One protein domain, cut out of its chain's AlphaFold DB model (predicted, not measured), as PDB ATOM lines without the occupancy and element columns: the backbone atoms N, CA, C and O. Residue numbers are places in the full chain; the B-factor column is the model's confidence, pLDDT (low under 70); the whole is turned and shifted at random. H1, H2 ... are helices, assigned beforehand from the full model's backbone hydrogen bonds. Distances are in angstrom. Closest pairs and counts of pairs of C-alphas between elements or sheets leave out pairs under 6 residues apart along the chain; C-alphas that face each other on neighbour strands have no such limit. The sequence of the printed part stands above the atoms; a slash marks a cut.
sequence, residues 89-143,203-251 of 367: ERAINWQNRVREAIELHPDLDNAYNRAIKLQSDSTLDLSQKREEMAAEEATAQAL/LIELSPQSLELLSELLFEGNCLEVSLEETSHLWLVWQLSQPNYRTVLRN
ATOM      1  N   GLU A  89     281.052 280.336 248.322       96.94
ATOM      2  CA  GLU A  89     281.551 280.280 249.699       96.94
ATOM      3  C   GLU A  89     280.449 280.618 250.711       96.94
ATOM      4  O   GLU A  89     280.280 279.895 251.691       96.94
ATOM      5  N   ARG A  90     279.630 281.647 250.444       97.00
ATOM      6  CA  ARG A  90     278.459 281.997 251.266       97.00
ATOM      7  C   ARG A  90     277.441 280.854 251.329       97.00
ATOM      8  O   ARG A  90     276.964 280.536 252.416       97.00
ATOM      9  N   ALA A  91     277.130 280.227 250.192       96.75
ATOM     10  CA  ALA A  91     276.210 279.092 250.133       96.75
ATOM     11  C   ALA A  91     276.745 277.872 250.907       96.75
ATOM     12  O   ALA A  91     276.034 277.323 251.745       96.75
ATOM     13  N   ILE A  92     278.014 277.507 250.702       96.19
ATOM     14  CA  ILE A  92     278.670 276.382 251.391       96.19
ATOM     15  C   ILE A  92     278.771 276.637 252.901       96.19
ATOM     16  O   ILE A  92     278.520 275.734 253.697       96.19
ATOM     17  N   ASN A  93     279.085 277.865 253.324       97.69
ATOM     18  CA  ASN A  93     279.135 278.221 254.741       97.69
ATOM     19  C   ASN A  93     277.758 278.097 255.419       97.69
ATOM     20  O   ASN A  93     277.672 277.635 256.556       97.69
ATOM     21  N   TRP A  94     276.677 278.443 254.715       97.81
ATOM     22  CA  TRP A  94     275.317 278.201 255.200       97.81
ATOM     23  C   TRP A  94     274.981 276.700 255.248       97.81
ATOM     24  O   TRP A  94     274.491 276.240 256.276       97.81
ATOM     25  N   GLN A  95     275.328 275.905 254.225       97.38
ATOM     26  CA  GLN A  95     275.159 274.437 254.257       97.38
ATOM     27  C   GLN A  95     275.907 273.794 255.441       97.38
ATOM     28  O   GLN A  95     275.392 272.880 256.085       97.38
ATOM     29  N   ASN A  96     277.103 274.293 255.769       97.69
ATOM     30  CA  ASN A  96     277.868 273.845 256.933       97.69
ATOM     31  C   ASN A  96     277.173 274.208 258.255       97.69
ATOM     32  O   ASN A  96     277.068 273.346 259.120       97.69
ATOM     33  N   ARG A  97     276.627 275.424 258.393       97.25
ATOM     34  CA  ARG A  97     275.846 275.826 259.579       97.25
ATOM     35  C   ARG A  97     274.530 275.061 259.728       97.25
ATOM     36  O   ARG A  97     274.148 274.749 260.849       97.25
ATOM     37  N   VAL A  98     273.855 274.717 258.627       97.31
ATOM     38  CA  VAL A  98     272.673 273.834 258.658       97.31
ATOM     39  C   VAL A  98     273.055 272.443 259.169       97.31
ATOM     40  O   VAL A  98     272.361 271.900 260.022       97.31
ATOM     41  N   ARG A  99     274.180 271.887 258.699       96.94
ATOM     42  CA  ARG A  99     274.711 270.603 259.181       96.94
ATOM     43  C   ARG A  99     275.071 270.654 260.669       96.94
ATOM     44  O   ARG A  99     274.636 269.787 261.413       96.94
ATOM     45  N   GLU A 100     275.809 271.671 261.102       97.12
ATOM     46  CA  GLU A 100     276.200 271.872 262.505       97.12
ATOM     47  C   GLU A 100     274.972 272.011 263.421       97.12
ATOM     48  O   GLU A 100     274.891 271.354 264.455       97.12
ATOM     49  N   ALA A 101     273.964 272.786 263.008       95.81
ATOM     50  CA  ALA A 101     272.694 272.906 263.723       95.81
ATOM     51  C   ALA A 101     271.950 271.566 263.856       95.81
ATOM     52  O   ALA A 101     271.416 271.269 264.920       95.81
ATOM     53  N   ILE A 102     271.935 270.752 262.797       96.00
ATOM     54  CA  ILE A 102     271.353 269.403 262.797       96.00
ATOM     55  C   ILE A 102     272.130 268.474 263.744       96.00
ATOM     56  O   ILE A 102     271.524 267.826 264.594       96.00
ATOM     57  N   GLU A 103     273.462 268.454 263.661       95.12
ATOM     58  CA  GLU A 103     274.330 267.622 264.510       95.12
ATOM     59  C   GLU A 103     274.242 268.003 266.005       95.12
ATOM     60  O   GLU A 103     274.370 267.133 266.871       95.12
ATOM     61  N   LEU A 104     273.977 269.277 266.322       95.88
ATOM     62  CA  LEU A 104     273.798 269.778 267.690       95.88
ATOM     63  C   LEU A 104     272.380 269.579 268.261       95.88
ATOM     64  O   LEU A 104     272.234 269.532 269.485       95.88
ATOM     65  N   HIS A 105     271.343 269.463 267.421       95.56
ATOM     66  CA  HIS A 105     269.934 269.406 267.839       95.56
ATOM     67  C   HIS A 105     269.252 268.096 267.389       95.56
ATOM     68  O   HIS A 105     268.685 268.029 266.295       95.56
ATOM     69  N   PRO A 106     269.227 267.042 268.234       94.38
ATOM     70  CA  PRO A 106     268.688 265.733 267.852       94.38
ATOM     71  C   PRO A 106     267.197 265.719 267.481       94.38
ATOM     72  O   PRO A 106     266.763 264.840 266.739       94.38
ATOM     73  N   ASP A 107     266.394 266.660 267.984       94.69
ATOM     74  CA  ASP A 107     264.993 266.815 267.574       94.69
ATOM     75  C   ASP A 107     264.886 267.355 266.137       94.69
ATOM     76  O   ASP A 107     264.097 266.840 265.340       94.69
ATOM     77  N   LEU A 108     265.741 268.319 265.781       94.75
ATOM     78  CA  LEU A 108     265.876 268.858 264.430       94.75
ATOM     79  C   LEU A 108     266.420 267.810 263.446       94.75
ATOM     80  O   LEU A 108     265.883 267.698 262.347       94.75
ATOM     81  N   ASP A 109     267.404 266.993 263.834       95.50
ATOM     82  CA  ASP A 109     267.915 265.886 263.005       95.50
ATOM     83  C   ASP A 109     266.839 264.829 262.703       95.50
ATOM     84  O   ASP A 109     266.582 264.496 261.540       95.50
ATOM     85  N   ASN A 110     266.128 264.350 263.729       94.06
ATOM     86  CA  ASN A 110     265.024 263.403 263.544       94.06
ATOM     87  C   ASN A 110     263.919 263.986 262.642       94.06
ATOM     88  O   ASN A 110     263.316 263.266 261.838       94.06
ATOM     89  N   ALA A 111     263.667 265.293 262.742       92.94
ATOM     90  CA  ALA A 111     262.725 265.989 261.879       92.94
ATOM     91  C   ALA A 111     263.213 266.098 260.424       92.94
ATOM     92  O   ALA A 111     262.454 265.827 259.490       92.94
ATOM     93  N   TYR A 112     264.480 266.459 260.231       94.38
ATOM     94  CA  TYR A 112     265.106 266.695 258.933       94.38
ATOM     95  C   TYR A 112     265.221 265.409 258.105       94.38
ATOM     96  O   TYR A 112     264.781 265.371 256.952       94.38
ATOM     97  N   ASN A 113     265.679 264.308 258.710       93.00
ATOM     98  CA  ASN A 113     265.702 262.992 258.061       93.00
ATOM     99  C   ASN A 113     264.295 262.518 257.654       93.00
ATOM    100  O   ASN A 113     264.107 261.914 256.594       93.00
ATOM    101  N   ARG A 114     263.276 262.826 258.467       89.38
ATOM    102  CA  ARG A 114     261.878 262.512 258.153       89.38
ATOM    103  C   ARG A 114     261.325 263.366 257.008       89.38
ATOM    104  O   ARG A 114     260.559 262.840 256.202       89.38
ATOM    105  N   ALA A 115     261.724 264.633 256.902       89.06
ATOM    106  CA  ALA A 115     261.390 265.490 255.766       89.06
ATOM    107  C   ALA A 115     262.012 264.963 254.460       89.06
ATOM    108  O   ALA A 115     261.285 264.767 253.486       89.06
ATOM    109  N   ILE A 116     263.312 264.629 254.463       90.31
ATOM    110  CA  ILE A 116     264.000 264.006 253.314       90.31
ATOM    111  C   ILE A 116     263.253 262.751 252.851       90.31
ATOM    112  O   ILE A 116     262.945 262.618 251.666       90.31
ATOM    113  N   LYS A 117     262.906 261.849 253.780       88.62
ATOM    114  CA  LYS A 117     262.208 260.607 253.429       88.62
ATOM    115  C   LYS A 117     260.829 260.852 252.804       88.62
ATOM    116  O   LYS A 117     260.479 260.212 251.818       88.62
ATOM    117  N   LEU A 118     260.044 261.791 253.333       83.44
ATOM    118  CA  LEU A 118     258.743 262.134 252.744       83.44
ATOM    119  C   LEU A 118     258.889 262.696 251.318       83.44
ATOM    120  O   LEU A 118     258.051 262.420 250.460       83.44
ATOM    121  N   GLN A 119     259.974 263.424 251.043       82.88
ATOM    122  CA  GLN A 119     260.284 263.937 249.709       82.88
ATOM    123  C   GLN A 119     260.764 262.828 248.747       82.88
ATOM    124  O   GLN A 119     260.371 262.834 247.576       82.88
ATOM    125  N   SER A 120     261.538 261.835 249.211       79.50
ATOM    126  CA  SER A 120     261.901 260.671 248.382       79.50
ATOM    127  C   SER A 120     260.690 259.795 248.063       79.50
ATOM    128  O   SER A 120     260.468 259.448 246.905       79.50
ATOM    129  N   ASP A 121     259.863 259.497 249.064       76.31
ATOM    130  CA  ASP A 121     258.691 258.633 248.906       76.31
ATOM    131  C   ASP A 121     257.667 259.279 247.939       76.31
ATOM    132  O   ASP A 121     257.151 258.612 247.043       76.31
ATOM    133  N   SER A 122     257.456 260.602 248.026       72.62
ATOM    134  CA  SER A 122     256.577 261.349 247.107       72.62
ATOM    135  C   SER A 122     257.110 261.436 245.671       72.62
ATOM    136  O   SER A 122     256.326 261.378 244.723       72.62
ATOM    137  N   THR A 123     258.427 261.564 245.473       65.56
ATOM    138  CA  THR A 123     259.001 261.633 244.114       65.56
ATOM    139  C   THR A 123     259.010 260.282 243.401       65.56
ATOM    140  O   THR A 123     258.879 260.248 242.177       65.56
ATOM    141  N   LEU A 124     259.083 259.176 244.149       64.38
ATOM    142  CA  LEU A 124     258.895 257.828 243.615       64.38
ATOM    143  C   LEU A 124     257.440 257.596 243.173       64.38
ATOM    144  O   LEU A 124     257.224 257.208 242.026       64.38
ATOM    145  N   ASP A 125     256.455 257.913 244.016       63.59
ATOM    146  CA  ASP A 125     255.020 257.804 243.688       63.59
ATOM    147  C   ASP A 125     254.648 258.614 242.427       63.59
ATOM    148  O   ASP A 125     254.081 258.088 241.466       63.59
ATOM    149  N   LEU A 126     255.109 259.870 242.350       61.78
ATOM    150  CA  LEU A 126     254.944 260.734 241.173       61.78
ATOM    151  C   LEU A 126     255.596 260.175 239.896       61.78
ATOM    152  O   LEU A 126     255.138 260.489 238.794       61.78
ATOM    153  N   SER A 127     256.659 259.372 240.013       65.12
ATOM    154  CA  SER A 127     257.277 258.710 238.858       65.12
ATOM    155  C   SER A 127     256.453 257.510 238.381       65.12
ATOM    156  O   SER A 127     256.143 257.427 237.194       65.12
ATOM    157  N   GLN A 128     255.995 256.657 239.303       68.25
ATOM    158  CA  GLN A 128     255.210 255.457 238.994       68.25
ATOM    159  C   GLN A 128     253.848 255.823 238.397       68.25
ATOM    160  O   GLN A 128     253.501 255.346 237.318       68.25
ATOM    161  N   LYS A 129     253.131 256.773 239.010       69.31
ATOM    162  CA  LYS A 129     251.843 257.272 238.501       69.31
ATOM    163  C   LYS A 129     251.960 257.891 237.101       69.31
ATOM    164  O   LYS A 129     251.020 257.852 236.311       69.31
ATOM    165  N   ARG A 130     253.128 258.447 236.756       67.25
ATOM    166  CA  ARG A 130     253.407 258.989 235.418       67.25
ATOM    167  C   ARG A 130     253.707 257.904 234.382       67.25
ATOM    168  O   ARG A 130     253.339 258.080 233.223       67.25
ATOM    169  N   GLU A 131     254.365 256.817 234.775       74.50
ATOM    170  CA  GLU A 131     254.578 255.648 233.912       74.50
ATOM    171  C   GLU A 131     253.261 254.900 233.654       74.50
ATOM    172  O   GLU A 131     252.989 254.527 232.515       74.50
ATOM    173  N   GLU A 132     252.400 254.784 234.669       78.12
ATOM    174  CA  GLU A 132     251.062 254.191 234.563       78.12
ATOM    175  C   GLU A 132     250.153 254.981 233.604       78.12
ATOM    176  O   GLU A 132     249.651 254.411 232.634       78.12
ATOM    177  N   MET A 133     250.040 256.308 233.771       71.56
ATOM    178  CA  MET A 133     249.294 257.163 232.830       71.56
ATOM    179  C   MET A 133     249.846 257.097 231.395       71.56
ATOM    180  O   MET A 133     249.079 257.136 230.435       71.56
ATOM    181  N   ALA A 134     251.168 256.983 231.220       78.56
ATOM    182  CA  ALA A 134     251.779 256.858 229.894       78.56
ATOM    183  C   ALA A 134     251.503 255.490 229.240       78.56
ATOM    184  O   ALA A 134     251.348 255.409 228.019       78.56
ATOM    185  N   ALA A 135     251.414 254.420 230.036       79.06
ATOM    186  CA  ALA A 135     250.994 253.105 229.565       79.06
ATOM    187  C   ALA A 135     249.506 253.101 229.177       79.06
ATOM    188  O   ALA A 135     249.157 252.611 228.100       79.06
ATOM    189  N   GLU A 136     248.639 253.699 229.998       83.50
ATOM    190  CA  GLU A 136     247.211 253.834 229.696       83.50
ATOM    191  C   GLU A 136     246.986 254.649 228.410       83.50
ATOM    192  O   GLU A 136     246.300 254.170 227.502       83.50
ATOM    193  N   GLU A 137     247.654 255.802 228.250       81.81
ATOM    194  CA  GLU A 137     247.590 256.606 227.021       81.81
ATOM    195  C   GLU A 137     248.020 255.790 225.787       81.81
ATOM    196  O   GLU A 137     247.337 255.805 224.761       81.81
ATOM    197  N   ALA A 138     249.106 255.013 225.888       81.50
ATOM    198  CA  ALA A 138     249.561 254.151 224.799       81.50
ATOM    199  C   ALA A 138     248.520 253.076 224.418       81.50
ATOM    200  O   ALA A 138     248.305 252.823 223.228       81.50
ATOM    201  N   THR A 139     247.824 252.476 225.395       85.56
ATOM    202  CA  THR A 139     246.737 251.521 225.102       85.56
ATOM    203  C   THR A 139     245.521 252.200 224.464       85.56
ATOM    204  O   THR A 139     244.972 251.676 223.491       85.56
ATOM    205  N   ALA A 140     245.142 253.397 224.923       83.38
ATOM    206  CA  ALA A 140     244.050 254.173 224.339       83.38
ATOM    207  C   ALA A 140     244.352 254.578 222.885       83.38
ATOM    208  O   ALA A 140     243.501 254.423 222.004       83.38
ATOM    209  N   GLN A 141     245.585 255.013 222.593       82.00
ATOM    210  CA  GLN A 141     246.027 255.305 221.227       82.00
ATOM    211  C   GLN A 141     245.960 254.061 220.318       82.00
ATOM    212  O   GLN A 141     245.505 254.168 219.176       82.00
ATOM    213  N   ALA A 142     246.337 252.875 220.811       80.00
ATOM    214  CA  ALA A 142     246.234 251.623 220.055       80.00
ATOM    215  C   ALA A 142     244.772 251.228 219.750       80.00
ATOM    216  O   ALA A 142     244.449 250.854 218.619       80.00
ATOM    217  N   LEU A 143     243.860 251.373 220.719       80.88
ATOM    218  CA  LEU A 143     242.426 251.112 220.524       80.88
ATOM    219  C   LEU A 143     241.790 252.081 219.510       80.88
ATOM    220  O   LEU A 143     240.998 251.658 218.663       80.88
ATOM    221  N   LEU A 203     252.835 267.171 263.088       73.44
ATOM    222  CA  LEU A 203     253.325 265.866 262.645       73.44
ATOM    223  C   LEU A 203     254.729 265.568 263.191       73.44
ATOM    224  O   LEU A 203     255.107 264.396 263.277       73.44
ATOM    225  N   ILE A 204     255.469 266.622 263.535       83.12
ATOM    226  CA  ILE A 204     256.767 266.640 264.204       83.12
ATOM    227  C   ILE A 204     256.673 267.654 265.354       83.12
ATOM    228  O   ILE A 204     256.338 268.813 265.121       83.12
ATOM    229  N   GLU A 205     256.998 267.238 266.576       85.12
ATOM    230  CA  GLU A 205     257.224 268.156 267.698       85.12
ATOM    231  C   GLU A 205     258.718 268.530 267.740       85.12
ATOM    232  O   GLU A 205     259.582 267.664 267.604       85.12
ATOM    233  N   LEU A 206     259.012 269.824 267.892       90.06
ATOM    234  CA  LEU A 206     260.358 270.391 268.021       90.06
ATOM    235  C   LEU A 206     260.426 271.229 269.299       90.06
ATOM    236  O   LEU A 206     259.431 271.835 269.708       90.06
ATOM    237  N   SER A 207     261.602 271.297 269.917       93.06
ATOM    238  CA  SER A 207     261.852 272.190 271.044       93.06
ATOM    239  C   SER A 207     261.787 273.669 270.615       93.06
ATOM    240  O   SER A 207     262.047 273.987 269.451       93.06
ATOM    241  N   PRO A 208     261.488 274.609 271.537       91.88
ATOM    242  CA  PRO A 208     261.449 276.037 271.210       91.88
ATOM    243  C   PRO A 208     262.766 276.564 270.622       91.88
ATOM    244  O   PRO A 208     262.738 277.369 269.700       91.88
ATOM    245  N   GLN A 209     263.905 276.056 271.106       94.44
ATOM    246  CA  GLN A 209     265.239 276.417 270.614       94.44
ATOM    247  C   GLN A 209     265.461 275.920 269.179       94.44
ATOM    248  O   GLN A 209     265.894 276.686 268.322       94.44
ATOM    249  N   SER A 210     265.100 274.668 268.885       94.69
ATOM    250  CA  SER A 210     265.202 274.112 267.531       94.69
ATOM    251  C   SER A 210     264.226 274.769 266.544       94.69
ATOM    252  O   SER A 210     264.528 274.832 265.357       94.69
ATOM    253  N   LEU A 211     263.087 275.306 267.008       92.94
ATOM    254  CA  LEU A 211     262.173 276.120 266.189       92.94
ATOM    255  C   LEU A 211     262.724 277.521 265.883       92.94
ATOM    256  O   LEU A 211     262.570 277.998 264.759       92.94
ATOM    257  N   GLU A 212     263.366 278.170 266.856       94.44
ATOM    258  CA  GLU A 212     264.026 279.471 266.678       94.44
ATOM    259  C   GLU A 212     265.201 279.350 265.693       94.44
ATOM    260  O   GLU A 212     265.226 280.038 264.672       94.44
ATOM    261  N   LEU A 213     266.084 278.368 265.908       96.00
ATOM    262  CA  LEU A 213     267.209 278.050 265.024       96.00
ATOM    263  C   LEU A 213     266.757 277.656 263.604       96.00
ATOM    264  O   LEU A 213     267.330 278.114 262.616       96.00
ATOM    265  N   LEU A 214     265.689 276.857 263.479       96.06
ATOM    266  CA  LEU A 214     265.066 276.542 262.190       96.06
ATOM    267  C   LEU A 214     264.572 277.810 261.475       96.06
ATOM    268  O   LEU A 214     264.768 277.936 260.269       96.06
ATOM    269  N   SER A 215     263.958 278.747 262.202       94.88
ATOM    270  CA  SER A 215     263.478 280.019 261.654       94.88
ATOM    271  C   SER A 215     264.631 280.898 261.149       94.88
ATOM    272  O   SER A 215     264.542 281.441 260.046       94.88
ATOM    273  N   GLU A 216     265.738 280.994 261.893       96.50
ATOM    274  CA  GLU A 216     266.944 281.717 261.459       96.50
ATOM    275  C   GLU A 216     267.565 281.106 260.195       96.50
ATOM    276  O   GLU A 216     267.782 281.810 259.203       96.50
ATOM    277  N   LEU A 217     267.802 279.789 260.192       96.88
ATOM    278  CA  LEU A 217     268.378 279.079 259.047       96.88
ATOM    279  C   LEU A 217     267.487 279.194 257.806       96.88
ATOM    280  O   LEU A 217     267.997 279.398 256.701       96.88
ATOM    281  N   LEU A 218     266.163 279.106 257.983       94.56
ATOM    282  CA  LEU A 218     265.187 279.245 256.906       94.56
ATOM    283  C   LEU A 218     265.132 280.685 256.374       94.56
ATOM    284  O   LEU A 218     265.028 280.870 255.163       94.56
ATOM    285  N   PHE A 219     265.235 281.706 257.229       93.50
ATOM    286  CA  PHE A 219     265.337 283.101 256.791       93.50
ATOM    287  C   PHE A 219     266.615 283.332 255.975       93.50
ATOM    288  O   PHE A 219     266.548 283.817 254.845       93.50
ATOM    289  N   GLU A 220     267.770 282.910 256.493       94.38
ATOM    290  CA  GLU A 220     269.060 283.093 255.823       94.38
ATOM    291  C   GLU A 220     269.126 282.339 254.485       94.38
ATOM    292  O   GLU A 220     269.499 282.928 253.468       94.38
ATOM    293  N   GLY A 221     268.661 281.085 254.445       93.31
ATOM    294  CA  GLY A 221     268.561 280.287 253.218       93.31
ATOM    295  C   GLY A 221     267.593 280.886 252.190       93.31
ATOM    296  O   GLY A 221     267.858 280.860 250.987       93.31
ATOM    297  N   ASN A 222     266.504 281.515 252.645       89.31
ATOM    298  CA  ASN A 222     265.615 282.284 251.772       89.31
ATOM    299  C   ASN A 222     266.255 283.586 251.260       89.31
ATOM    300  O   ASN A 222     265.857 284.049 250.191       89.31
ATOM    301  N   CYS A 223     267.268 284.140 251.930       90.81
ATOM    302  CA  CYS A 223     268.037 285.299 251.463       90.81
ATOM    303  C   CYS A 223     269.217 284.961 250.530       90.81
ATOM    304  O   CYS A 223     269.758 285.881 249.919       90.81
ATOM    305  N   LEU A 224     269.623 283.693 250.391       91.19
ATOM    306  CA  LEU A 224     270.691 283.297 249.460       91.19
ATOM    307  C   LEU A 224     270.259 283.437 247.996       91.19
ATOM    308  O   LEU A 224     269.167 283.033 247.612       91.19
ATOM    309  N   GLU A 225     271.153 283.905 247.130       90.38
ATOM    310  CA  GLU A 225     270.917 284.033 245.686       90.38
ATOM    311  C   GLU A 225     271.098 282.691 244.929       90.38
ATOM    312  O   GLU A 225     271.021 282.641 243.700       90.38
ATOM    313  N   VAL A 226     271.304 281.596 245.671       91.12
ATOM    314  CA  VAL A 226     271.562 280.218 245.212       91.12
ATOM    315  C   VAL A 226     270.386 279.307 245.590       91.12
ATOM    316  O   VAL A 226     269.703 279.538 246.586       91.12
ATOM    317  N   SER A 227     270.121 278.283 244.777       89.69
ATOM    318  CA  SER A 227     269.147 277.228 245.069       89.69
ATOM    319  C   SER A 227     269.841 276.043 245.740       89.69
ATOM    320  O   SER A 227     270.820 275.520 245.202       89.69
ATOM    321  N   LEU A 228     269.326 275.636 246.901       91.88
ATOM    322  CA  LEU A 228     269.858 274.580 247.764       91.88
ATOM    323  C   LEU A 228     268.716 273.648 248.192       91.88
ATOM    324  O   LEU A 228     267.578 274.089 248.383       91.88
ATOM    325  N   GLU A 229     268.999 272.352 248.316       90.75
ATOM    326  CA  GLU A 229     267.972 271.342 248.617       90.75
ATOM    327  C   GLU A 229     267.626 271.340 250.110       90.75
ATOM    328  O   GLU A 229     266.465 271.187 250.485       90.75
ATOM    329  N   GLU A 230     268.603 271.664 250.955       94.56
ATOM    330  CA  GLU A 230     268.457 271.870 252.392       94.56
ATOM    331  C   GLU A 230     267.409 272.943 252.715       94.56
ATOM    332  O   GLU A 230     266.604 272.749 253.623       94.56
ATOM    333  N   THR A 231     267.321 274.026 251.932       92.81
ATOM    334  CA  THR A 231     266.280 275.057 252.112       92.81
ATOM    335  C   THR A 231     264.877 274.481 251.912       92.81
ATOM    336  O   THR A 231     263.944 274.891 252.597       92.81
ATOM    337  N   SER A 232     264.723 273.499 251.015       90.50
ATOM    338  CA  SER A 232     263.445 272.810 250.781       90.50
ATOM    339  C   SER A 232     263.122 271.836 251.915       90.50
ATOM    340  O   SER A 232     261.996 271.827 252.412       90.50
ATOM    341  N   HIS A 233     264.117 271.077 252.387       93.38
ATOM    342  CA  HIS A 233     263.967 270.184 253.537       93.38
ATOM    343  C   HIS A 233     263.600 270.956 254.818       93.38
ATOM    344  O   HIS A 233     262.667 270.560 255.512       93.38
ATOM    345  N   LEU A 234     264.252 272.091 255.104       94.12
ATOM    346  CA  LEU A 234     263.926 272.956 256.246       94.12
ATOM    347  C   LEU A 234     262.510 273.553 256.133       94.12
ATOM    348  O   LEU A 234     261.783 273.589 257.124       94.12
ATOM    349  N   TRP A 235     262.066 273.952 254.931       92.31
ATOM    350  CA  TRP A 235     260.682 274.402 254.709       92.31
ATOM    351  C   TRP A 235     259.668 273.274 254.976       92.31
ATOM    352  O   TRP A 235     258.606 273.517 255.549       92.31
ATOM    353  N   LEU A 236     259.995 272.029 254.613       90.75
ATOM    354  CA  LEU A 236     259.160 270.856 254.892       90.75
ATOM    355  C   LEU A 236     259.158 270.478 256.386       90.75
ATOM    356  O   LEU A 236     258.102 270.149 256.922       90.75
ATOM    357  N   VAL A 237     260.286 270.603 257.097       92.69
ATOM    358  CA  VAL A 237     260.321 270.493 258.570       92.69
ATOM    359  C   VAL A 237     259.408 271.546 259.207       92.69
ATOM    360  O   VAL A 237     258.574 271.201 260.043       92.69
ATOM    361  N   TRP A 238     259.502 272.806 258.766       91.62
ATOM    362  CA  TRP A 238     258.647 273.895 259.246       91.62
ATOM    363  C   TRP A 238     257.158 273.663 258.950       91.62
ATOM    364  O   TRP A 238     256.319 273.960 259.795       91.62
ATOM    365  N   GLN A 239     256.810 273.100 257.787       88.44
ATOM    366  CA  GLN A 239     255.439 272.664 257.480       88.44
ATOM    367  C   GLN A 239     254.950 271.606 258.473       88.44
ATOM    368  O   GLN A 239     253.867 271.737 259.042       88.44
ATOM    369  N   LEU A 240     255.751 270.563 258.693       87.31
ATOM    370  CA  LEU A 240     255.392 269.412 259.520       87.31
ATOM    371  C   LEU A 240     255.293 269.747 261.018       87.31
ATOM    372  O   LEU A 240     254.594 269.030 261.736       87.31
ATOM    373  N   SER A 241     255.927 270.834 261.476       87.44
ATOM    374  CA  SER A 241     255.762 271.374 262.831       87.44
ATOM    375  C   SER A 241     254.529 272.278 263.009       87.44
ATOM    376  O   SER A 241     254.196 272.625 264.142       87.44
ATOM    377  N   GLN A 242     253.788 272.623 261.942       83.88
ATOM    378  CA  GLN A 242     252.523 273.359 262.078       83.88
ATOM    379  C   GLN A 242     251.347 272.414 262.397       83.88
ATOM    380  O   GLN A 242     251.134 271.438 261.670       83.88
ATOM    381  N   PRO A 243     250.482 272.732 263.382       71.31
ATOM    382  CA  PRO A 243     249.350 271.874 263.756       71.31
ATOM    383  C   PRO A 243     248.317 271.706 262.625       71.31
ATOM    384  O   PRO A 243     247.723 270.645 262.455       71.31
ATOM    385  N   ASN A 244     248.131 272.735 261.791       68.44
ATOM    386  CA  ASN A 244     247.109 272.746 260.737       68.44
ATOM    387  C   ASN A 244     247.566 272.133 259.399       68.44
ATOM    388  O   ASN A 244     246.755 272.008 258.480       68.44
ATOM    389  N   TYR A 245     248.841 271.751 259.248       68.31
ATOM    390  CA  TYR A 245     249.399 271.331 257.954       68.31
ATOM    391  C   TYR A 245     248.693 270.106 257.356       68.31
ATOM    392  O   TYR A 245     248.415 270.062 256.156       68.31
ATOM    393  N   ARG A 246     248.304 269.144 258.201       58.09
ATOM    394  CA  ARG A 246     247.573 267.940 257.774       58.09
ATOM    395  C   ARG A 246     246.202 268.265 257.163       58.09
ATOM    396  O   ARG A 246     245.766 267.568 256.251       58.09
ATOM    397  N   THR A 247     245.556 269.333 257.628       55.69
ATOM    398  CA  THR A 247     244.288 269.841 257.083       55.69
ATOM    399  C   THR A 247     244.499 270.508 255.723       55.69
ATOM    400  O   THR A 247     243.722 270.277 254.803       55.69
ATOM    401  N   VAL A 248     245.587 271.271 255.561       56.00
ATOM    402  CA  VAL A 248     245.944 271.911 254.280       56.00
ATOM    403  C   VAL A 248     246.250 270.865 253.203       56.00
ATOM    404  O   VAL A 248     245.702 270.952 252.108       56.00
ATOM    405  N   LEU A 249     247.044 269.832 253.518       56.34
ATOM    406  CA  LEU A 249     247.295 268.722 252.587       56.34
ATOM    407  C   LEU A 249     246.003 268.009 252.168       56.34
ATOM    408  O   LEU A 249     245.827 267.705 250.991       56.34
ATOM    409  N   ARG A 250     245.085 267.762 253.113       48.00
ATOM    410  CA  ARG A 250     243.814 267.085 252.820       48.00
ATOM    411  C   ARG A 250     242.929 267.904 251.884       48.00
ATOM    412  O   ARG A 250     242.351 267.333 250.972       48.00
ATOM    413  N   ASN A 251     242.866 269.222 252.078       44.25
ATOM    414  CA  ASN A 251     242.067 270.117 251.238       44.25
ATOM    415  C   ASN A 251     242.622 270.264 249.810       44.25
ATOM    416  O   ASN A 251     241.853 270.547 248.897       44.25
TER     417      ASN A 251
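What this domain is: This is residues 89 to 143 and 203 to 251 of the 367 residues of the protein "Hypothetical protein" of Oppiella nova (UniProt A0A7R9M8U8). One long helix, H2, runs out of a small helical body as an arm: its residues 120 to 143 stand free and stick out, and its first part packs on H4 and makes a corner with H1. In the body H1 and H3 are side by side, running opposite ways, and H3 and H4 form a helical hairpin, while the short H5 follows H4 at the end of the printed part and touches no helix. The printed part has 104 residues with five named helices, H1 to H5 in order along the chain, and no named strand; the class is all helix. The whole is loose, with a radius of gyration of the C-alphas of 17.9 A, and elongated, spanning 60 by 35 by 21 A, the arm making the length.

Where its parts are: H2, the longest helix, holds residues 106 to 143 and is 56.1 A long from C-alpha 106 at (268.688, 265.733, 267.852) to C-alpha 143 at (242.426, 251.112, 220.524). H1 holds residues 89 to 104, 22.2 A, and begins with C-alpha 89 at (281.551, 280.280, 249.699). H3 is residues 208 to 223, 22.8 A, and H4 is residues 229 to 240, 16.8 A. H5, residues 245 to 251, 10.0 A, ends with C-alpha 251 at (242.067, 270.117, 251.238).

How they stand to each other: H2 touches H4 with residues 111 to 116 alone, about perpendicular at 81 degrees; the closest C-alphas, of Ala 115 and His 233, are 5.8 A apart. H1 and H2 touch only at the corner by their link, where the closest C-alphas, of Ile 102 and Asp 109, are 4.9 A apart. H2 and H3 are close but not clearly touching, the closest C-alphas being those of Leu 108 and Ser 210 at 6.1 A. In the hairpin of H3 and H4 the helices touch at a steep tilt of 43 degrees, opposite ways, with the C-alphas of Gly 221 and Thr 231 closest at 5.8 A. H1, with residues 94 to 101 alone, touches H3 at a shallow tilt of 14 degrees, opposite ways; the closest C-alphas, of Val 98 and Leu 217, are 6.8 A apart. H5 is apart from H1, H2 and H3, and close but not clearly touching H4, the C-alphas of Gln 239 and Tyr 245 being closest at 6.2 A. Every O i to N i+4 pair is within hydrogen-bond range in H1, H3, H4 and H5, and 33 of 34 are in H2.

The domain as a whole: The two C-alphas farthest apart, of Leu 143 and Gln 209, are 60.6 A apart. Without the free stretch, the body of 80 residues spans 40 by 25 by 21 A. Residues 144 to 202 are not printed, and C-alphas 143 and 203 are 45.9 A apart across this cut. The links H1 to H2, H3 to H4 and H4 to H5 are tight. The mean pLDDT of the printed part is 85.5, and residues 123 to 130 and 244 to 251 are under 70.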